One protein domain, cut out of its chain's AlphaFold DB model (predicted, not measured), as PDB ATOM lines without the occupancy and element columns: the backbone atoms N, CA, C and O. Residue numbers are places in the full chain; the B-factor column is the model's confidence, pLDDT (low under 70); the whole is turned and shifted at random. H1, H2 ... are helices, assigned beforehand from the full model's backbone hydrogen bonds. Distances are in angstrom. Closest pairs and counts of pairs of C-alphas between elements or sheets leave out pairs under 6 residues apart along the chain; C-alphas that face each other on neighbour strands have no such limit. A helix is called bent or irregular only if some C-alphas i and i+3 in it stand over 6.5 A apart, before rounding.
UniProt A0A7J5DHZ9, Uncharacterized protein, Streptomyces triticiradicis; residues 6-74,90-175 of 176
ATOM      1  N   SER A   6     -30.612  21.864  28.581       91.50
ATOM      2  CA  SER A   6     -29.248  21.967  28.049       91.50
ATOM      3  C   SER A   6     -29.159  22.323  26.558       91.50
ATOM      4  O   SER A   6     -28.366  23.214  26.247       91.50
ATOM      5  N   PRO A   7     -29.942  21.732  25.628       92.75
ATOM      6  CA  PRO A   7     -29.880  22.108  24.213       92.75
ATOM      7  C   PRO A   7     -30.276  23.569  23.976       92.75
ATOM      8  O   PRO A   7     -29.593  24.284  23.246       92.75
ATOM      9  N   LEU A   8     -31.325  24.035  24.660       94.50
ATOM     10  CA  LEU A   8     -31.784  25.421  24.603       94.50
ATOM     11  C   LEU A   8     -30.735  26.370  25.193       94.50
ATOM     12  O   LEU A   8     -30.406  27.391  24.590       94.50
ATOM     13  N   ILE A   9     -30.167  26.021  26.352       95.62
ATOM     14  CA  ILE A   9     -29.124  26.817  27.006       95.62
ATOM     15  C   ILE A   9     -27.889  26.918  26.105       95.62
ATOM     16  O   ILE A   9     -27.324  28.003  25.961       95.62
ATOM     17  N   ALA A  10     -27.472  25.816  25.480       95.69
ATOM     18  CA  ALA A  10     -26.348  25.798  24.553       95.69
ATOM     19  C   ALA A  10     -26.622  26.672  23.321       95.69
ATOM     20  O   ALA A  10     -25.806  27.538  23.010       95.69
ATOM     21  N   ALA A  11     -27.786  26.513  22.685       95.94
ATOM     22  CA  ALA A  11     -28.177  27.275  21.502       95.94
ATOM     23  C   ALA A  11     -28.266  28.785  21.776       95.94
ATOM     24  O   ALA A  11     -27.690  29.583  21.040       95.94
ATOM     25  N   ALA A  12     -28.922  29.195  22.864       97.25
ATOM     26  CA  ALA A  12     -29.031  30.606  23.238       97.25
ATOM     27  C   ALA A  12     -27.675  31.211  23.657       97.25
ATOM     28  O   ALA A  12     -27.377  32.357  23.314       97.25
ATOM     29  N   THR A  13     -26.821  30.442  24.345       97.75
ATOM     30  CA  THR A  13     -25.445  30.869  24.664       97.75
ATOM     31  C   THR A  13     -24.644  31.093  23.384       97.75
ATOM     32  O   THR A  13     -23.990  32.122  23.245       97.75
ATOM     33  N   GLN A  14     -24.722  30.149  22.443       96.31
ATOM     34  CA  GLN A  14     -24.055  30.229  21.148       96.31
ATOM     35  C   GLN A  14     -24.560  31.407  20.316       96.31
ATOM     36  O   GLN A  14     -23.755  32.091  19.688       96.31
ATOM     37  N   TRP A  15     -25.869  31.680  20.333       96.69
ATOM     38  CA  TRP A  15     -26.433  32.844  19.658       96.69
ATOM     39  C   TRP A  15     -25.804  34.143  20.184       96.69
ATOM     40  O   TRP A  15     -25.262  34.930  19.410       96.69
ATOM     41  N   LEU A  16     -25.787  34.325  21.510       97.25
ATOM     42  CA  LEU A  16     -25.225  35.518  22.150       97.25
ATOM     43  C   LEU A  16     -23.727  35.687  21.879       97.25
ATOM     44  O   LEU A  16     -23.289  36.799  21.594       97.25
ATOM     45  N   THR A  17     -22.933  34.617  21.956       96.25
ATOM     46  CA  THR A  17     -21.479  34.702  21.740       96.25
ATOM     47  C   THR A  17     -21.097  34.852  20.269       96.25
ATOM     48  O   THR A  17     -20.037  35.409  19.987       96.25
ATOM     49  N   ARG A  18     -21.948  34.407  19.330       94.50
ATOM     50  CA  ARG A  18     -21.796  34.701  17.895       94.50
ATOM     51  C   ARG A  18     -22.189  36.148  17.569       94.50
ATOM     52  O   ARG A  18     -21.469  36.794  16.815       94.50
ATOM     53  N   ALA A  19     -23.275  36.664  18.150       94.19
ATOM     54  CA  ALA A  19     -23.735  38.040  17.929       94.19
ATOM     55  C   ALA A  19     -22.833  39.092  18.604       94.19
ATOM     56  O   ALA A  19     -22.582  40.158  18.043       94.19
ATOM     57  N   TYR A  20     -22.314  38.783  19.795       94.81
ATOM     58  CA  TYR A  20     -21.499  39.683  20.611       94.81
ATOM     59  C   TYR A  20     -20.196  38.987  21.037       94.81
ATOM     60  O   TYR A  20     -20.062  38.547  22.185       94.81
ATOM     61  N   PRO A  21     -19.223  38.854  20.117       93.75
ATOM     62  CA  PRO A  21     -18.010  38.089  20.365       93.75
ATOM     63  C   PRO A  21     -17.130  38.716  21.451       93.75
ATOM     64  O   PRO A  21     -17.183  39.914  21.740       93.75
ATOM     65  N   ALA A  22     -16.283  37.884  22.055       94.50
ATOM     66  CA  ALA A  22     -15.331  38.327  23.061       94.50
ATOM     67  C   ALA A  22     -14.277  39.283  22.487       94.50
ATOM     68  O   ALA A  22     -13.823  39.134  21.352       94.50
ATOM     69  N   CYS A  23     -13.807  40.215  23.313       88.00
ATOM     70  CA  CYS A  23     -12.694  41.094  22.964       88.00
ATOM     71  C   CYS A  23     -11.379  40.501  23.490       88.00
ATOM     72  O   CYS A  23     -10.943  40.824  24.596       88.00
ATOM     73  N   GLY A  24     -10.741  39.611  22.722       89.44
ATOM     74  CA  GLY A  24      -9.428  39.064  23.078       89.44
ATOM     75  C   GLY A  24      -9.143  37.665  22.536       89.44
ATOM     76  O   GLY A  24      -9.712  37.240  21.537       89.44
ATOM     77  N   GLY A  25      -8.213  36.966  23.196       92.25
ATOM     78  CA  GLY A  25      -7.808  35.599  22.849       92.25
ATOM     79  C   GLY A  25      -8.703  34.503  23.456       92.25
ATOM     80  O   GLY A  25      -9.726  34.807  24.065       92.25
ATOM     81  N   PRO A  26      -8.293  33.222  23.378       95.12
ATOM     82  CA  PRO A  26      -9.124  32.075  23.773       95.12
ATOM     83  C   PRO A  26      -9.677  32.131  25.204       95.12
ATOM     84  O   PRO A  26     -10.820  31.753  25.443       95.12
ATOM     85  N   LEU A  27      -8.893  32.651  26.156       93.38
ATOM     86  CA  LEU A  27      -9.352  32.857  27.533       93.38
ATOM     87  C   LEU A  27     -10.502  33.876  27.608       93.38
ATOM     88  O   LEU A  27     -11.467  33.654  28.332       93.38
ATOM     89  N   ALA A  28     -10.426  34.966  26.839       94.12
ATOM     90  CA  ALA A  28     -11.496  35.957  26.776       94.12
ATOM     91  C   ALA A  28     -12.769  35.349  26.165       94.12
ATOM     92  O   ALA A  28     -13.857  35.570  26.692       94.12
ATOM     93  N   SER A  29     -12.637  34.519  25.126       95.25
ATOM     94  CA  SER A  29     -13.764  33.770  24.556       95.25
ATOM     95  C   SER A  29     -14.423  32.854  25.585       95.25
ATOM     96  O   SER A  29     -15.637  32.908  25.752       95.25
ATOM     97  N   ALA A  30     -13.630  32.090  26.343       96.19
ATOM     98  CA  ALA A  30     -14.145  31.207  27.387       96.19
ATOM     99  C   ALA A  30     -14.864  31.976  28.512       96.19
ATOM    100  O   ALA A  30     -15.904  31.540  29.000       96.19
ATOM    101  N   LEU A  31     -14.343  33.139  28.916       95.19
ATOM    102  CA  LEU A  31     -14.977  33.985  29.932       95.19
ATOM    103  C   LEU A  31     -16.248  34.666  29.427       95.19
ATOM    104  O   LEU A  31     -17.212  34.795  30.182       95.19
ATOM    105  N   CYS A  32     -16.267  35.095  28.166       96.44
ATOM    106  CA  CYS A  32     -17.459  35.634  27.520       96.44
ATOM    107  C   CYS A  32     -18.564  34.570  27.459       96.44
ATOM    108  O   CYS A  32     -19.682  34.803  27.916       96.44
ATOM    109  N   GLU A  33     -18.223  33.361  27.014       96.81
ATOM    110  CA  GLU A  33     -19.143  32.225  26.969       96.81
ATOM    111  C   GLU A  33     -19.644  31.825  28.361       96.81
ATOM    112  O   GLU A  33     -20.838  31.595  28.540       96.81
ATOM    113  N   ALA A  34     -18.772  31.790  29.373       95.69
ATOM    114  CA  ALA A  34     -19.174  31.492  30.746       95.69
ATOM    115  C   ALA A  34     -20.194  32.510  31.282       95.69
ATOM    116  O   ALA A  34     -21.151  32.130  31.957       95.69
ATOM    117  N   GLN A  35     -20.018  33.795  30.966       96.06
ATOM    118  CA  GLN A  35     -20.953  34.849  31.356       96.06
ATOM    119  C   GLN A  35     -22.287  34.744  30.612       96.06
ATOM    120  O   GLN A  35     -23.338  34.811  31.254       96.06
ATOM    121  N   ALA A  36     -22.258  34.521  29.292       97.56
ATOM    122  CA  ALA A  36     -23.459  34.275  28.493       97.56
ATOM    123  C   ALA A  36     -24.237  33.068  29.033       97.56
ATOM    124  O   ALA A  36     -25.431  33.173  29.305       97.56
ATOM    125  N   ARG A  37     -23.544  31.954  29.288       96.62
ATOM    126  CA  ARG A  37     -24.141  30.728  29.823       96.62
ATOM    127  C   ARG A  37     -24.808  30.962  31.172       96.62
ATOM    128  O   ARG A  37     -25.939  30.533  31.352       96.62
ATOM    129  N   GLN A  38     -24.167  31.681  32.099       95.38
ATOM    130  CA  GLN A  38     -24.792  32.015  33.385       95.38
ATOM    131  C   GLN A  38     -26.087  32.819  33.208       95.38
ATOM    132  O   GLN A  38     -27.086  32.507  33.854       95.38
ATOM    133  N   ALA A  39     -26.089  33.825  32.329       97.25
ATOM    134  CA  ALA A  39     -27.279  34.631  32.057       97.25
ATOM    135  C   ALA A  39     -28.412  33.800  31.437       97.25
ATOM    136  O   ALA A  39     -29.557  33.885  31.878       97.25
ATOM    137  N   VAL A  40     -28.077  32.964  30.454       97.62
ATOM    138  CA  VAL A  40     -29.023  32.089  29.753       97.62
ATOM    139  C   VAL A  40     -29.595  31.029  30.686       97.62
ATOM    140  O   VAL A  40     -30.797  30.797  30.657       97.62
ATOM    141  N   THR A  41     -28.784  30.415  31.550       94.94
ATOM    142  CA  THR A  41     -29.280  29.454  32.544       94.94
ATOM    143  C   THR A  41     -30.290  30.106  33.486       94.94
ATOM    144  O   THR A  41     -31.368  29.552  33.688       94.94
ATOM    145  N   VAL A  42     -29.990  31.301  34.015       94.25
ATOM    146  CA  VAL A  42     -30.930  32.037  34.877       94.25
ATOM    147  C   VAL A  42     -32.227  32.352  34.128       94.25
ATOM    148  O   VAL A  42     -33.311  32.112  34.651       94.25
ATOM    149  N   ALA A  43     -32.129  32.854  32.895       96.12
ATOM    150  CA  ALA A  43     -33.292  33.171  32.074       96.12
ATOM    151  C   ALA A  43     -34.144  31.930  31.751       96.12
ATOM    152  O   ALA A  43     -35.364  31.972  31.900       96.12
ATOM    153  N   ALA A  44     -33.513  30.814  31.377       94.69
ATOM    154  CA  ALA A  44     -34.194  29.565  31.054       94.69
ATOM    155  C   ALA A  44     -34.934  28.989  32.270       94.69
ATOM    156  O   ALA A  44     -36.084  28.581  32.142       94.69
ATOM    157  N   TRP A  45     -34.319  29.007  33.456       92.38
ATOM    158  CA  TRP A  45     -34.961  28.522  34.683       92.38
ATOM    159  C   TRP A  45     -36.104  29.423  35.156       92.38
ATOM    160  O   TRP A  45     -37.070  28.933  35.731       92.38
ATOM    161  N   LEU A  46     -36.035  30.732  34.899       92.25
ATOM    162  CA  LEU A  46     -37.165  31.629  35.152       92.25
ATOM    163  C   LEU A  46     -38.320  31.391  34.170       92.25
ATOM    164  O   LEU A  46     -39.480  31.546  34.548       92.25
ATOM    165  N   ARG A  47     -38.010  31.053  32.912       93.31
ATOM    166  CA  ARG A  47     -39.002  30.847  31.847       93.31
ATOM    167  C   ARG A  47     -39.694  29.491  31.949       93.31
ATOM    168  O   ARG A  47     -40.894  29.413  31.703       93.31
ATOM    169  N   TYR A  48     -38.948  28.456  32.323       92.06
ATOM    170  CA  TYR A  48     -39.415  27.075  32.434       92.06
ATOM    171  C   TYR A  48     -39.173  26.550  33.856       92.06
ATOM    172  O   TYR A  48     -38.273  25.738  34.075       92.06
ATOM    173  N   PRO A  49     -39.943  27.040  34.845       87.44
ATOM    174  CA  PRO A  49     -39.692  26.780  36.259       87.44
ATOM    175  C   PRO A  49     -40.068  25.365  36.710       87.44
ATOM    176  O   PRO A  49     -39.826  25.022  37.868       87.44
ATOM    177  N   THR A  50     -40.673  24.535  35.854       85.50
ATOM    178  CA  THR A  50     -41.036  23.154  36.197       85.50
ATOM    179  C   THR A  50     -40.500  22.134  35.185       85.50
ATOM    180  O   THR A  50     -40.319  22.448  34.006       85.50
ATOM    181  N   PRO A  51     -40.312  20.862  35.595       85.88
ATOM    182  CA  PRO A  51     -39.971  19.786  34.663       85.88
ATOM    183  C   PRO A  51     -41.002  19.597  33.542       85.88
ATOM    184  O   PRO A  51     -40.652  19.137  32.456       85.88
ATOM    185  N   MET A  52     -42.270  19.941  33.801       88.88
ATOM    186  CA  MET A  52     -43.331  19.890  32.798       88.88
ATOM    187  C   MET A  52     -43.115  20.957  31.721       88.88
ATOM    188  O   MET A  52     -43.218  20.647  30.539       88.88
ATOM    189  N   ASP A  53     -42.739  22.176  32.111       90.00
ATOM    190  CA  ASP A  53     -42.429  23.254  31.167       90.00
ATOM    191  C   ASP A  53     -41.238  22.881  30.273       90.00
ATOM    192  O   ASP A  53     -41.302  23.038  29.053       90.00
ATOM    193  N   ALA A  54     -40.188  22.295  30.865       88.75
ATOM    194  CA  ALA A  54     -39.036  21.781  30.126       88.75
ATOM    195  C   ALA A  54     -39.433  20.675  29.123       88.75
ATOM    196  O   ALA A  54     -38.927  20.632  28.001       88.75
ATOM    197  N   ALA A  55     -40.366  19.791  29.493       88.69
ATOM    198  CA  ALA A  55     -40.856  18.741  28.600       88.69
ATOM    199  C   ALA A  55     -41.705  19.304  27.456       88.69
ATOM    200  O   ALA A  55     -41.569  18.860  26.316       88.69
ATOM    201  N   LEU A  56     -42.546  20.299  27.742       90.44
ATOM    202  CA  LEU A  56     -43.361  20.959  26.729       90.44
ATOM    203  C   LEU A  56     -42.496  21.682  25.697       90.44
ATOM    204  O   LEU A  56     -42.728  21.497  24.504       90.44
ATOM    205  N   VAL A  57     -41.471  22.435  26.116       91.56
ATOM    206  CA  VAL A  57     -40.571  23.103  25.157       91.56
ATOM    207  C   VAL A  57     -39.736  22.099  24.362       91.56
ATOM    208  O   VAL A  57     -39.545  22.290  23.165       91.56
ATOM    209  N   ALA A  58     -39.308  20.988  24.968       88.31
ATOM    210  CA  ALA A  58     -38.599  19.935  24.243       88.31
ATOM    211  C   ALA A  58     -39.465  19.275  23.151       88.31
ATOM    212  O   ALA A  58     -38.925  18.825  22.144       88.31
ATOM    213  N   MET A  59     -40.792  19.220  23.331       88.81
ATOM    214  CA  MET A  59     -41.717  18.677  22.328       88.81
ATOM    215  C   MET A  59     -42.183  19.708  21.294       88.81
ATOM    216  O   MET A  59     -42.321  19.367  20.123       88.81
ATOM    217  N   ALA A  60     -42.464  20.944  21.714       89.06
ATOM    218  CA  ALA A  60     -42.996  21.994  20.841       89.06
ATOM    219  C   ALA A  60     -41.904  22.762  20.076       89.06
ATOM    220  O   ALA A  60     -42.177  23.333  19.021       89.06
ATOM    221  N   GLY A  61     -40.679  22.767  20.602       87.62
ATOM    222  CA  GLY A  61     -39.587  23.617  20.146       87.62
ATOM    223  C   GLY A  61     -39.670  25.049  20.715       87.62
ATOM    224  O   GLY A  61     -40.759  25.536  21.022       87.62
ATOM    225  N   PRO A  62     -38.531  25.749  20.855       83.62
ATOM    226  CA  PRO A  62     -38.459  27.103  21.428       83.62
ATOM    227  C   PRO A  62     -38.727  28.264  20.448       83.62
ATOM    228  O   PRO A  62     -38.647  29.429  20.830       83.62
ATOM    229  N   GLY A  63     -39.057  27.982  19.185       85.81
ATOM    230  CA  GLY A  63     -39.463  28.993  18.194       85.81
ATOM    231  C   GLY A  63     -38.350  29.508  17.269       85.81
ATOM    232  O   GLY A  63     -38.647  29.891  16.140       85.81
ATOM    233  N   GLY A  64     -37.083  29.432  17.680       90.75
ATOM    234  CA  GLY A  64     -35.905  29.658  16.837       90.75
ATOM    235  C   GLY A  64     -35.357  31.096  16.802       90.75
ATOM    236  O   GLY A  64     -35.907  32.013  17.408       90.75
ATOM    237  N   SER A  65     -34.243  31.304  16.083       90.12
ATOM    238  CA  SER A  65     -33.469  32.564  16.103       90.12
ATOM    239  C   SER A  65     -33.881  33.633  15.087       90.12
ATOM    240  O   SER A  65     -33.369  34.746  15.157       90.12
ATOM    241  N   ALA A  66     -34.797  33.354  14.157       87.88
ATOM    242  CA  ALA A  66     -35.003  34.190  12.964       87.88
ATOM    243  C   ALA A  66     -35.250  35.685  13.264       87.88
ATOM    244  O   ALA A  66     -34.659  36.563  12.637       87.88
ATOM    245  N   LYS A  67     -36.098  35.996  14.251       89.25
ATOM    246  CA  LYS A  67     -36.382  37.387  14.635       89.25
ATOM    247  C   LYS A  67     -35.209  38.046  15.365       89.25
ATOM    248  O   LYS A  67     -34.988  39.245  15.195       89.25
ATOM    249  N   LEU A  68     -34.436  37.285  16.135       92.00
ATOM    250  CA  LEU A  68     -33.207  37.775  16.756       92.00
ATOM    251  C   LEU A  68     -32.147  38.106  15.697       92.00
ATOM    252  O   LEU A  68     -31.542  39.175  15.758       92.00
ATOM    253  N   ASP A  69     -31.975  37.229  14.707       90.94
ATOM    254  CA  ASP A  69     -31.037  37.417  13.595       90.94
ATOM    255  C   ASP A  69     -31.384  38.692  12.811       90.94
ATOM    256  O   ASP A  69     -30.533  39.565  12.625       90.94
ATOM    257  N   TRP A  70     -32.669  38.879  12.489       87.38
ATOM    258  CA  TRP A  70     -33.167  40.114  11.879       87.38
ATOM    259  C   TRP A  70     -32.916  41.355  12.752       87.38
ATOM    260  O   TRP A  70     -32.517  42.401  12.244       87.38
ATOM    261  N   THR A  71     -33.092  41.241  14.072       90.31
ATOM    262  CA  THR A  71     -32.902  42.352  15.026       90.31
ATOM    263  C   THR A  71     -31.447  42.824  15.097       90.31
ATOM    264  O   THR A  71     -31.201  44.018  15.256       90.31
ATOM    265  N   VAL A  72     -30.477  41.914  14.970       87.12
ATOM    266  CA  VAL A  72     -29.039  42.250  14.963       87.12
ATOM    267  C   VAL A  72     -28.543  42.602  13.549       87.12
ATOM    268  O   VAL A  72     -27.390  42.989  13.370       87.12
ATOM    269  N   GLY A  73     -29.415  42.542  12.538       79.31
ATOM    270  CA  GLY A  73     -29.056  42.821  11.148       79.31
ATOM    271  C   GLY A  73     -28.224  41.711  10.503       79.31
ATOM    272  O   GLY A  73     -27.530  41.962   9.520       79.31
ATOM    273  N   ALA A  74     -28.278  40.492  11.048       63.72
ATOM    274  CA  ALA A  74     -27.754  39.306  10.390       63.72
ATOM    275  C   ALA A  74     -28.761  38.884   9.311       63.72
ATOM    276  O   ALA A  74     -29.684  38.114   9.565       63.72
ATOM    277  N   THR A  90     -32.869  26.467  15.541       91.19
ATOM    278  CA  THR A  90     -34.250  26.082  15.887       91.19
ATOM    279  C   THR A  90     -34.448  25.870  17.388       91.19
ATOM    280  O   THR A  90     -35.572  25.943  17.875       91.19
ATOM    281  N   TRP A  91     -33.352  25.668  18.126       93.31
ATOM    282  CA  TRP A  91     -33.328  25.499  19.580       93.31
ATOM    283  C   TRP A  91     -33.136  26.811  20.354       93.31
ATOM    284  O   TRP A  91     -33.056  26.795  21.582       93.31
ATOM    285  N   VAL A  92     -33.085  27.953  19.667       94.31
ATOM    286  CA  VAL A  92     -33.020  29.268  20.312       94.31
ATOM    287  C   VAL A  92     -34.420  29.695  20.756       94.31
ATOM    288  O   VAL A  92     -35.355  29.653  19.964       94.31
ATOM    289  N   ASP A  93     -34.551  30.130  22.011       96.12
ATOM    290  CA  ASP A  93     -35.751  30.809  22.513       96.12
ATOM    291  C   ASP A  93     -35.497  32.322  22.587       96.12
ATOM    292  O   ASP A  93     -34.572  32.781  23.268       96.12
ATOM    293  N   GLU A  94     -36.322  33.103  21.888       95.94
ATOM    294  CA  GLU A  94     -36.201  34.563  21.826       95.94
ATOM    295  C   GLU A  94     -36.351  35.233  23.196       95.94
ATOM    296  O   GLU A  94     -35.600  36.160  23.517       95.94
ATOM    297  N   ALA A  95     -37.298  34.772  24.018       96.75
ATOM    298  CA  ALA A  95     -37.535  35.339  25.336       96.75
ATOM    299  C   ALA A  95     -36.354  35.043  26.263       96.75
ATOM    300  O   ALA A  95     -35.866  35.953  26.929       96.75
ATOM    301  N   VAL A  96     -35.818  33.818  26.248       97.88
ATOM    302  CA  VAL A  96     -34.628  33.451  27.031       97.88
ATOM    303  C   VAL A  96     -33.419  34.292  26.624       97.88
ATOM    304  O   VAL A  96     -32.721  34.805  27.500       97.88
ATOM    305  N   VAL A  97     -33.180  34.491  25.324       98.19
ATOM    306  CA  VAL A  97     -32.083  35.345  24.838       98.19
ATOM    307  C   VAL A  97     -32.285  36.805  25.252       98.19
ATOM    308  O   VAL A  97     -31.358  37.435  25.763       98.19
ATOM    309  N   SER A  98     -33.492  37.345  25.084       98.06
ATOM    310  CA  SER A  98     -33.829  38.724  25.455       98.06
ATOM    311  C   SER A  98     -33.713  38.969  26.966       98.06
ATOM    312  O   SER A  98     -33.183  39.994  27.415       98.06
ATOM    313  N   TRP A  99     -34.138  38.001  27.779       98.44
ATOM    314  CA  TRP A  99     -33.983  38.043  29.228       98.44
ATOM    315  C   TRP A  99     -32.509  37.965  29.607       98.44
ATOM    316  O   TRP A  99     -32.043  38.812  30.363       98.44
ATOM    317  N   ALA A 100     -31.739  37.036  29.037       98.25
ATOM    318  CA  ALA A 100     -30.299  36.943  29.270       98.25
ATOM    319  C   ALA A 100     -29.570  38.252  28.910       98.25
ATOM    320  O   ALA A 100     -28.768  38.738  29.706       98.25
ATOM    321  N   ALA A 101     -29.905  38.877  27.777       98.12
ATOM    322  CA  ALA A 101     -29.391  40.188  27.375       98.12
ATOM    323  C   ALA A 101     -29.710  41.289  28.406       98.12
ATOM    324  O   ALA A 101     -28.847  42.094  28.770       98.12
ATOM    325  N   SER A 102     -30.935  41.288  28.940       97.69
ATOM    326  CA  SER A 102     -31.343  42.200  30.015       97.69
ATOM    327  C   SER A 102     -30.550  41.966  31.309       97.69
ATOM    328  O   SER A 102     -30.139  42.920  31.963       97.69
ATOM    329  N   LEU A 103     -30.287  40.707  31.677       97.50
ATOM    330  CA  LEU A 103     -29.514  40.352  32.875       97.50
ATOM    331  C   LEU A 103     -28.017  40.681  32.730       97.50
ATOM    332  O   LEU A 103     -27.369  41.064  33.702       97.50
ATOM    333  N   LEU A 104     -27.454  40.545  31.526       96.94
ATOM    334  CA  LEU A 104     -26.050  40.862  31.239       96.94
ATOM    335  C   LEU A 104     -25.754  42.364  31.334       96.94
ATOM    336  O   LEU A 104     -24.655  42.737  31.757       96.94
ATOM    337  N   THR A 105     -26.730  43.199  30.966       96.25
ATOM    338  CA  THR A 105     -26.624  44.667  30.946       96.25
ATOM    339  C   THR A 105     -27.069  45.341  32.247       96.25
ATOM    340  O   THR A 105     -26.657  46.467  32.516       96.25
ATOM    341  N   ASP A 106     -27.861  44.663  33.083       95.31
ATOM    342  CA  ASP A 106     -28.353  45.186  34.361       95.31
ATOM    343  C   ASP A 106     -28.050  44.212  35.514       95.31
ATOM    344  O   ASP A 106     -28.788  43.268  35.807       95.31
ATOM    345  N   THR A 107     -26.949  44.474  36.223       92.00
ATOM    346  CA  THR A 107     -26.499  43.642  37.348       92.00
ATOM    347  C   THR A 107     -27.487  43.634  38.521       92.00
ATOM    348  O   THR A 107     -27.567  42.650  39.261       92.00
ATOM    349  N   ARG A 108     -28.278  44.703  38.698       92.12
ATOM    350  CA  ARG A 108     -29.317  44.744  39.734       92.12
ATOM    351  C   ARG A 108     -30.446  43.791  39.365       92.12
ATOM    352  O   ARG A 108     -30.877  43.019  40.220       92.12
ATOM    353  N   LEU A 109     -30.890  43.814  38.109       94.44
ATOM    354  CA  LEU A 109     -31.886  42.877  37.591       94.44
ATOM    355  C   LEU A 109     -31.393  41.427  37.691       94.44
ATOM    356  O   LEU A 109     -32.142  40.566  38.151       94.44
ATOM    357  N   ALA A 110     -30.118  41.174  37.381       94.56
ATOM    358  CA  ALA A 110     -29.484  39.870  37.582       94.56
ATOM    359  C   ALA A 110     -29.529  39.393  39.041       94.56
ATOM    360  O   ALA A 110     -29.827  38.228  39.306       94.56
ATOM    361  N   GLY A 111     -29.284  40.290  39.999       92.31
ATOM    362  CA  GLY A 111     -29.429  39.983  41.420       92.31
ATOM    363  C   GLY A 111     -30.854  39.557  41.783       92.31
ATOM    364  O   GLY A 111     -31.033  38.545  42.454       92.31
ATOM    365  N   LEU A 112     -31.863  40.286  41.294       92.81
ATOM    366  CA  LEU A 112     -33.274  39.963  41.533       92.81
ATOM    367  C   LEU A 112     -33.674  38.612  40.935       92.81
ATOM    368  O   LEU A 112     -34.350  37.832  41.600       92.81
ATOM    369  N   ALA A 113     -33.234  38.335  39.709       92.12
ATOM    370  CA  ALA A 113     -33.489  37.079  39.016       92.12
ATOM    371  C   ALA A 113     -32.928  35.873  39.779       92.12
ATOM    372  O   ALA A 113     -33.640  34.905  40.032       92.12
ATOM    373  N   VAL A 114     -31.670  35.958  40.222       90.50
ATOM    374  CA  VAL A 114     -31.029  34.884  40.995       90.50
ATOM    375  C   VAL A 114     -31.699  34.697  42.359       90.50
ATOM    376  O   VAL A 114     -31.896  33.564  42.789       90.50
ATOM    377  N   SER A 115     -32.094  35.782  43.030       88.25
ATOM    378  CA  SER A 115     -32.860  35.688  44.279       88.25
ATOM    379  C   SER A 115     -34.229  35.034  44.085       88.25
ATOM    380  O   SER A 115     -34.643  34.258  44.939       88.25
ATOM    381  N   ALA A 116     -34.917  35.310  42.973       87.56
ATOM    382  CA  ALA A 116     -36.192  34.671  42.655       87.56
ATOM    383  C   ALA A 116     -36.034  33.158  42.429       87.56
ATOM    384  O   ALA A 116     -36.852  32.385  42.917       87.56
ATOM    385  N   LEU A 117     -34.952  32.725  41.768       85.00
ATOM    386  CA  LEU A 117     -34.647  31.299  41.596       85.00
ATOM    387  C   LEU A 117     -34.357  30.593  42.922       85.00
ATOM    388  O   LEU A 117     -34.816  29.475  43.127       85.00
ATOM    389  N   ALA A 118     -33.632  31.247  43.835       80.56
ATOM    390  CA  ALA A 118     -33.331  30.690  45.155       80.56
ATOM    391  C   ALA A 118     -34.580  30.486  46.033       80.56
ATOM    392  O   ALA A 118     -34.543  29.688  46.964       80.56
ATOM    393  N   ALA A 119     -35.671  31.203  45.749       75.12
ATOM    394  CA  ALA A 119     -36.950  31.048  46.435       75.12
ATOM    395  C   ALA A 119     -37.860  29.968  45.809       75.12
ATOM    396  O   ALA A 119     -38.889  29.648  46.395       75.12
ATOM    397  N   GLY A 120     -37.518  29.438  44.627       69.00
ATOM    398  CA  GLY A 120     -38.324  28.451  43.902       69.00
ATOM    399  C   GLY A 120     -37.877  26.996  44.106       69.00
ATOM    400  O   GLY A 120     -36.754  26.719  44.520       69.00
ATOM    401  N   ASP A 121     -38.741  26.051  43.726       59.69
ATOM    402  CA  ASP A 121     -38.556  24.595  43.909       59.69
ATOM    403  C   ASP A 121     -37.402  23.967  43.094       59.69
ATOM    404  O   ASP A 121     -37.110  22.778  43.228       59.69
ATOM    405  N   HIS A 122     -36.706  24.738  42.252       56.62
ATOM    406  CA  HIS A 122     -35.541  24.266  41.488       56.62
ATOM    407  C   HIS A 122     -34.284  24.026  42.353       56.62
ATOM    408  O   HIS A 122     -33.295  23.468  41.871       56.62
ATOM    409  N   VAL A 123     -34.304  24.394  43.642       50.12
ATOM    410  CA  VAL A 123     -33.174  24.223  44.575       50.12
ATOM    411  C   VAL A 123     -33.100  22.784  45.112       50.12
ATOM    412  O   VAL A 123     -33.212  22.513  46.302       50.12
ATOM    413  N   THR A 124     -32.886  21.825  44.214       51.88
ATOM    414  CA  THR A 124     -32.225  20.545  44.553       51.88
ATOM    415  C   THR A 124     -30.805  20.471  43.992       51.88
ATOM    416  O   THR A 124     -30.032  19.585  44.354       51.88
ATOM    417  N   ILE A 125     -30.424  21.442  43.161       47.47
ATOM    418  CA  ILE A 125     -29.066  21.632  42.666       47.47
ATOM    419  C   ILE A 125     -28.396  22.644  43.601       47.47
ATOM    420  O   ILE A 125     -28.995  23.667  43.931       47.47
ATOM    421  N   ALA A 126     -27.186  22.323  44.076       47.28
ATOM    422  CA  ALA A 126     -26.346  23.165  44.936       47.28
ATOM    423  C   ALA A 126     -26.383  24.648  44.515       47.28
ATOM    424  O   ALA A 126     -26.597  24.907  43.332       47.28
ATOM    425  N   PRO A 127     -26.144  25.621  45.422       54.62
ATOM    426  CA  PRO A 127     -26.176  27.038  45.071       54.62
ATOM    427  C   PRO A 127     -25.191  27.309  43.931       54.62
ATOM    428  O   PRO A 127     -23.987  27.434  44.140       54.62
ATOM    429  N   VAL A 128     -25.703  27.352  42.700       58.59
ATOM    430  CA  VAL A 128     -24.929  27.751  41.534       58.59
ATOM    431  C   VAL A 128     -24.704  29.234  41.727       58.59
ATOM    432  O   VAL A 128     -25.595  30.060  41.532       58.59
ATOM    433  N   GLU A 129     -23.514  29.581  42.200       67.69
ATOM    434  CA  GLU A 129     -23.143  30.971  42.355       67.69
ATOM    435  C   GLU A 129     -22.963  31.561  40.953       67.69
ATOM    436  O   GLU A 129     -21.931  31.403  40.298       67.69
ATOM    437  N   PHE A 130     -23.995  32.256  40.467       83.56
ATOM    438  CA  PHE A 130     -23.962  33.064  39.243       83.56
ATOM    439  C   PHE A 130     -23.098  34.328  39.445       83.56
ATOM    440  O   PHE A 130     -23.524  35.457  39.188       83.56
ATOM    441  N   GLY A 131     -21.891  34.145  39.993       83.00
ATOM    442  CA  GLY A 131     -20.987  35.198  40.441       83.00
ATOM    443  C   GLY A 131     -20.502  36.071  39.293       83.00
ATOM    444  O   GLY A 131     -20.565  37.290  39.404       83.00
ATOM    445  N   ARG A 132     -20.131  35.481  38.147       87.75
ATOM    446  CA  ARG A 132     -19.710  36.257  36.968       87.75
ATOM    447  C   ARG A 132     -20.860  37.080  36.395       87.75
ATOM    448  O   ARG A 132     -20.637  38.171  35.886       87.75
ATOM    449  N   LEU A 133     -22.103  36.616  36.508       90.38
ATOM    450  CA  LEU A 133     -23.280  37.387  36.113       90.38
ATOM    451  C   LEU A 133     -23.544  38.568  37.065       90.38
ATOM    452  O   LEU A 133     -23.721  39.693  36.599       90.38
ATOM    453  N   ARG A 134     -23.548  38.316  38.381       91.06
ATOM    454  CA  ARG A 134     -23.920  39.288  39.430       91.06
ATOM    455  C   ARG A 134     -22.799  40.228  39.867       91.06
ATOM    456  O   ARG A 134     -23.065  41.268  40.459       91.06
ATOM    457  N   SER A 135     -21.548  39.837  39.704       89.06
ATOM    458  CA  SER A 135     -20.378  40.574  40.183       89.06
ATOM    459  C   SER A 135     -19.159  40.231  39.318       89.06
ATOM    460  O   SER A 135     -18.191  39.677  39.836       89.06
ATOM    461  N   PRO A 136     -19.200  40.526  38.001       89.12
ATOM    462  CA  PRO A 136     -18.062  40.279  37.120       89.12
ATOM    463  C   PRO A 136     -16.852  41.086  37.586       89.12
ATOM    464  O   PRO A 136     -16.990  42.271  37.923       89.12
ATOM    465  N   ASP A 137     -15.679  40.458  37.573       92.06
ATOM    466  CA  ASP A 137     -14.409  41.145  37.795       92.06
ATOM    467  C   ASP A 137     -13.972  41.952  36.550       92.06
ATOM    468  O   ASP A 137     -14.643  41.982  35.512       92.06
ATOM    469  N   ASP A 138     -12.846  42.662  36.633       92.94
ATOM    470  CA  ASP A 138     -12.363  43.486  35.515       92.94
ATOM    471  C   ASP A 138     -11.874  42.663  34.315       92.94
ATOM    472  O   ASP A 138     -11.765  43.184  33.201       92.94
ATOM    473  N   HIS A 139     -11.533  41.389  34.509       91.00
ATOM    474  CA  HIS A 139     -11.181  40.503  33.409       91.00
ATOM    475  C   HIS A 139     -12.440  40.001  32.699       91.00
ATOM    476  O   HIS A 139     -12.501  40.073  31.472       91.00
ATOM    477  N   ASP A 140     -13.469  39.624  33.459       92.50
ATOM    478  CA  ASP A 140     -14.799  39.274  32.965       92.50
ATOM    479  C   ASP A 140     -15.394  40.406  32.119       92.50
ATOM    480  O   ASP A 140     -15.826  40.174  30.987       92.50
ATOM    481  N   ARG A 141     -15.371  41.647  32.631       93.06
ATOM    482  CA  ARG A 141     -15.910  42.818  31.916       93.06
ATOM    483  C   ARG A 141     -15.172  43.096  30.612       93.06
ATOM    484  O   ARG A 141     -15.810  43.399  29.612       93.06
ATOM    485  N   ARG A 142     -13.839  42.986  30.612       93.69
ATOM    486  CA  ARG A 142     -13.031  43.189  29.397       93.69
ATOM    487  C   ARG A 142     -13.270  42.090  28.368       93.69
ATOM    488  O   ARG A 142     -13.411  42.392  27.190       93.69
ATOM    489  N   ALA A 143     -13.343  40.837  28.810       94.44
ATOM    490  CA  ALA A 143     -13.585  39.697  27.936       94.44
ATOM    491  C   ALA A 143     -14.957  39.774  27.245       94.44
ATOM    492  O   ALA A 143     -15.060  39.472  26.059       94.44
ATOM    493  N   ALA A 144     -15.985  40.225  27.969       94.31
ATOM    494  CA  ALA A 144     -17.373  40.310  27.514       94.31
ATOM    495  C   ALA A 144     -17.825  41.751  27.205       94.31
ATOM    496  O   ALA A 144     -18.997  42.076  27.388       94.31
ATOM    497  N   ALA A 145     -16.912  42.628  26.767       95.69
ATOM    498  CA  ALA A 145     -17.206  44.055  26.618       95.69
ATOM    499  C   ALA A 145     -18.393  44.326  25.675       95.69
ATOM    500  O   ALA A 145     -19.273  45.104  26.029       95.69
ATOM    501  N   LEU A 146     -18.465  43.639  24.524       95.69
ATOM    502  CA  LEU A 146     -19.610  43.743  23.607       95.69
ATOM    503  C   LEU A 146     -20.875  43.116  24.203       95.69
ATOM    504  O   LEU A 146     -21.923  43.751  24.204       95.69
ATOM    505  N   LEU A 147     -20.752  41.913  24.774       96.12
ATOM    506  CA  LEU A 147     -21.843  41.136  25.382       96.12
ATOM    507  C   LEU A 147     -22.490  41.828  26.601       96.12
ATOM    508  O   LEU A 147     -23.577  41.450  27.035       96.12
ATOM    509  N   ARG A 148     -21.847  42.854  27.163       94.75
ATOM    510  CA  ARG A 148     -22.372  43.645  28.285       94.75
ATOM    511  C   ARG A 148     -22.598  45.112  27.964       94.75
ATOM    512  O   ARG A 148     -22.983  45.864  28.858       94.75
ATOM    513  N   HIS A 149     -22.367  45.537  26.726       95.75
ATOM    514  CA  HIS A 149     -22.560  46.933  26.375       95.75
ATOM    515  C   HIS A 149     -24.064  47.248  26.312       95.75
ATOM    516  O   HIS A 149     -24.760  46.674  25.469       95.75
ATOM    517  N   PRO A 150     -24.590  48.162  27.150       93.75
ATOM    518  CA  PRO A 150     -26.030  48.401  27.249       93.75
ATOM    519  C   PRO A 150     -26.638  48.805  25.905       93.75
ATOM    520  O   PRO A 150     -27.674  48.271  25.525       93.75
ATOM    521  N   ASP A 151     -25.951  49.659  25.145       95.12
ATOM    522  CA  ASP A 151     -26.466  50.140  23.859       95.12
ATOM    523  C   ASP A 151     -26.454  49.067  22.760       95.12
ATOM    524  O   ASP A 151     -27.316  49.080  21.887       95.12
ATOM    525  N   LEU A 152     -25.514  48.109  22.804       94.81
ATOM    526  CA  LEU A 152     -25.426  47.056  21.783       94.81
ATOM    527  C   LEU A 152     -26.478  45.969  22.000       94.81
ATOM    528  O   LEU A 152     -27.013  45.421  21.037       94.81
ATOM    529  N   LEU A 153     -26.777  45.657  23.263       95.69
ATOM    530  CA  LEU A 153     -27.807  44.681  23.604       95.69
ATOM    531  C   LEU A 153     -29.202  45.294  23.688       95.69
ATOM    532  O   LEU A 153     -30.165  44.534  23.707       95.69
ATOM    533  N   ALA A 154     -29.346  46.624  23.721       94.81
ATOM    534  CA  ALA A 154     -30.639  47.294  23.872       94.81
ATOM    535  C   ALA A 154     -31.737  46.770  22.921       94.81
ATOM    536  O   ALA A 154     -32.830  46.496  23.425       94.81
ATOM    537  N   PRO A 155     -31.490  46.545  21.610       95.69
ATOM    538  CA  PRO A 155     -32.517  46.028  20.700       95.69
ATOM    539  C   PRO A 155     -33.022  44.635  21.089       95.69
ATOM    540  O   PRO A 155     -34.223  44.385  21.079       95.69
ATOM    541  N   VAL A 156     -32.113  43.743  21.489       96.94
ATOM    542  CA  VAL A 156     -32.431  42.363  21.883       96.94
ATOM    543  C   VAL A 156     -33.054  42.328  23.277       96.94
ATOM    544  O   VAL A 156     -34.064  41.660  23.500       96.94
ATOM    545  N   ALA A 157     -32.484  43.072  24.223       96.38
ATOM    546  CA  ALA A 157     -32.969  43.158  25.593       96.38
ATOM    547  C   ALA A 157     -34.399  43.708  25.639       96.38
ATOM    548  O   ALA A 157     -35.217  43.195  26.390       96.38
ATOM    549  N   ALA A 158     -34.734  44.701  24.811       95.69
ATOM    550  CA  ALA A 158     -36.058  45.318  24.807       95.69
ATOM    551  C   ALA A 158     -37.199  44.378  24.378       95.69
ATOM    552  O   ALA A 158     -38.328  44.618  24.797       95.69
ATOM    553  N   LEU A 159     -36.930  43.310  23.608       96.06
ATOM    554  CA  LEU A 159     -37.971  42.431  23.046       96.06
ATOM    555  C   LEU A 159     -38.916  41.841  24.106       96.06
ATOM    556  O   LEU A 159     -40.126  41.852  23.902       96.06
ATOM    557  N   HIS A 160     -38.373  41.356  25.230       96.38
ATOM    558  CA  HIS A 160     -39.141  40.689  26.297       96.38
ATOM    559  C   HIS A 160     -38.818  41.214  27.704       96.38
ATOM    560  O   HIS A 160     -39.150  40.571  28.706       96.38
ATOM    561  N   ARG A 161     -38.178  42.387  27.823       94.44
ATOM    562  CA  ARG A 161     -37.782  42.965  29.124       94.44
ATOM    563  C   ARG A 161     -38.963  43.219  30.055       94.44
ATOM    564  O   ARG A 161     -38.846  42.999  31.261       94.44
ATOM    565  N   GLU A 162     -40.087  43.692  29.523       95.56
ATOM    566  CA  GLU A 162     -41.281  43.971  30.327       95.56
ATOM    567  C   GLU A 162     -41.855  42.696  30.951       95.56
ATOM    568  O   GLU A 162     -42.243  42.701  32.120       95.56
ATOM    569  N   GLU A 163     -41.827  41.581  30.213       95.69
ATOM    570  CA  GLU A 163     -42.277  40.283  30.711       95.69
ATOM    571  C   GLU A 163     -41.414  39.805  31.886       95.69
ATOM    572  O   GLU A 163     -41.946  39.403  32.925       95.69
ATOM    573  N   LEU A 164     -40.086  39.926  31.763       96.00
ATOM    574  CA  LEU A 164     -39.143  39.603  32.836       96.00
ATOM    575  C   LEU A 164     -39.396  40.454  34.088       96.00
ATOM    576  O   LEU A 164     -39.469  39.928  35.200       96.00
ATOM    577  N   ILE A 165     -39.560  41.771  33.926       95.00
ATOM    578  CA  ILE A 165     -39.842  42.678  35.051       95.00
ATOM    579  C   ILE A 165     -41.176  42.310  35.713       95.00
ATOM    580  O   ILE A 165     -41.248  42.237  36.942       95.00
ATOM    581  N   GLY A 166     -42.216  42.031  34.924       94.00
ATOM    582  CA  GLY A 166     -43.521  41.609  35.431       94.00
ATOM    583  C   GLY A 166     -43.471  40.273  36.180       94.00
ATOM    584  O   GLY A 166     -44.130  40.108  37.208       94.00
ATOM    585  N   LEU A 167     -42.669  39.315  35.710       92.12
ATOM    586  CA  LEU A 167     -42.429  38.041  36.395       92.12
ATOM    587  C   LEU A 167     -41.742  38.253  37.756       92.12
ATOM    588  O   LEU A 167     -42.249  37.791  38.779       92.12
ATOM    589  N   LEU A 168     -40.650  39.020  37.794       91.25
ATOM    590  CA  LEU A 168     -39.909  39.300  39.032       91.25
ATOM    591  C   LEU A 168     -40.703  40.175  40.019       91.25
ATOM    592  O   LEU A 168     -40.543  40.045  41.235       91.25
ATOM    593  N   GLY A 169     -41.582  41.047  39.517       85.75
ATOM    594  CA  GLY A 169     -42.514  41.831  40.331       85.75
ATOM    595  C   GLY A 169     -43.569  40.965  41.027       85.75
ATOM    596  O   GLY A 169     -43.809  41.139  42.222       85.75
ATOM    597  N   ARG A 170     -44.146  39.985  40.317       77.81
ATOM    598  CA  ARG A 170     -45.116  39.027  40.884       77.81
ATOM    599  C   ARG A 170     -44.494  38.123  41.947       77.81
ATOM    600  O   ARG A 170     -45.103  37.922  42.992       77.81
ATOM    601  N   GLY A 171     -43.268  37.645  41.721       61.28
ATOM    602  CA  GLY A 171     -42.543  36.825  42.700       61.28
ATOM    603  C   GLY A 171     -42.313  37.540  44.038       61.28
ATOM    604  O   GLY A 171     -42.369  36.913  45.087       61.28
ATOM    605  N   ARG A 172     -42.135  38.866  44.025       59.38
ATOM    606  CA  ARG A 172     -42.023  39.670  45.255       59.38
ATOM    607  C   ARG A 172     -43.344  39.849  45.995       59.38
ATOM    608  O   ARG A 172     -43.334  39.869  47.219       59.38
ATOM    609  N   ALA A 173     -44.456  39.977  45.274       56.09
ATOM    610  CA  ALA A 173     -45.776  40.150  45.877       56.09
ATOM    611  C   ALA A 173     -46.281  38.889  46.603       56.09
ATOM    612  O   ALA A 173     -47.120  39.004  47.484       56.09
ATOM    613  N   LEU A 174     -45.772  37.704  46.252       48.56
ATOM    614  CA  LEU A 174     -46.119  36.434  46.906       48.56
ATOM    615  C   LEU A 174     -45.311  36.154  48.190       48.56
ATOM    616  O   LEU A 174     -45.649  35.231  48.924       48.56
ATOM    617  N   VAL A 175     -44.244  36.918  48.447       45.88
ATOM    618  CA  VAL A 175     -43.332  36.736  49.598       45.88
ATOM    619  C   VAL A 175     -43.572  37.781  50.705       45.88
ATOM    620  O   VAL A 175     -43.046  37.626  51.807       45.88
TER     621      VAL A 175
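What this domain is: This is residues 6 to 74 and 90 to 175 of the 176 residues of an uncharacterized protein of Streptomyces triticiradicis (UniProt A0A7J5DHZ9). The long helix H2 and the shorter H5 cross at the core, and other helices pack round them in mostly crossed directions: H1, H6, H7 and H8 on H2, and H9 and H10 on H5. H4 packs on H9, while H3 lies out at the rim and touches no helix. The printed part has 155 residues with ten named helices, H1 to H10 in order along the chain, and no named strand; the class is all helix. It is compact, with a radius of gyration of the C-alphas of 14.7 A, and rounded, with spans of 42 by 32 by 26 A.

Where its parts are: The longest helix, H2, is residues 26 to 47 and 31.0 A long, from C-alpha 26 at (-9.124, 32.075, 23.773) to C-alpha 47 at (-39.002, 30.847, 31.847). H5, residues 94 to 105, and H6, residues 107 to 118, are each 16.6 A long. H1 is residues 6 to 19, 19.8 A, and begins at C-alpha 6 at (-29.248, 21.967, 28.049). H3 is residues 51 to 60, 14.3 A. H4 is residues 66 to 72, H7 131 to 134, H8 138 to 143 and H9 150 to 158. H9 is irregular: C-alphas 152 and 155 are 7.2 A apart. H10 is residues 161 to 173, 18.8 A, and ends at C-alpha 173 at (-45.776, 40.150, 45.877).

How they stand to each other: H2 and H5 are the hubs, touching five helices each. They touch at a steep tilt of 59 degrees, opposite ways; their closest C-alphas, of Ala 39 and Ala 100, are 4.7 A apart. H2 touches H1 at a steep tilt of 52 degrees, closest at the C-alphas of Thr 13 and Arg 37, 5.3 A. H8 touches residues 28 to 35 of H2, about perpendicular at 87 degrees, with the C-alphas of Ala 28 and Ala 143 closest at 4.4 A. H7 touches residues 34 to 39 of H2, and H6 touches residues 39 to 46. H5 and H6 touch only at the corner. H9 touches H5 at a shallow tilt of 30 degrees, opposite ways; the C-alphas of Ser 98 and Ala 157 are closest, 4.5 A. H10 touches H5 and, with residues 168 to 171, H6. H4 touches H9, closest at the C-alphas of Thr 71 and Pro 155, 6.8 A. H3 is near H2. Each O i to N i+4 pair is within hydrogen-bond range in H1 to H6, H8 and H10, against 3 of 5 in H9; H7 is too short for one.

The domain as a whole: The C-alphas farthest apart, of Gly 25 and Leu 174, are 45.2 A apart. Residues 75 to 89 are not printed, and C-alphas 74 and 90 across this cut are 15.7 A apart. The link from H6 to H7, 12 residues, is long. Mean pLDDT of the printed part is 88.9; residues 74, 120 to 129 and 171 to 175 are under 70.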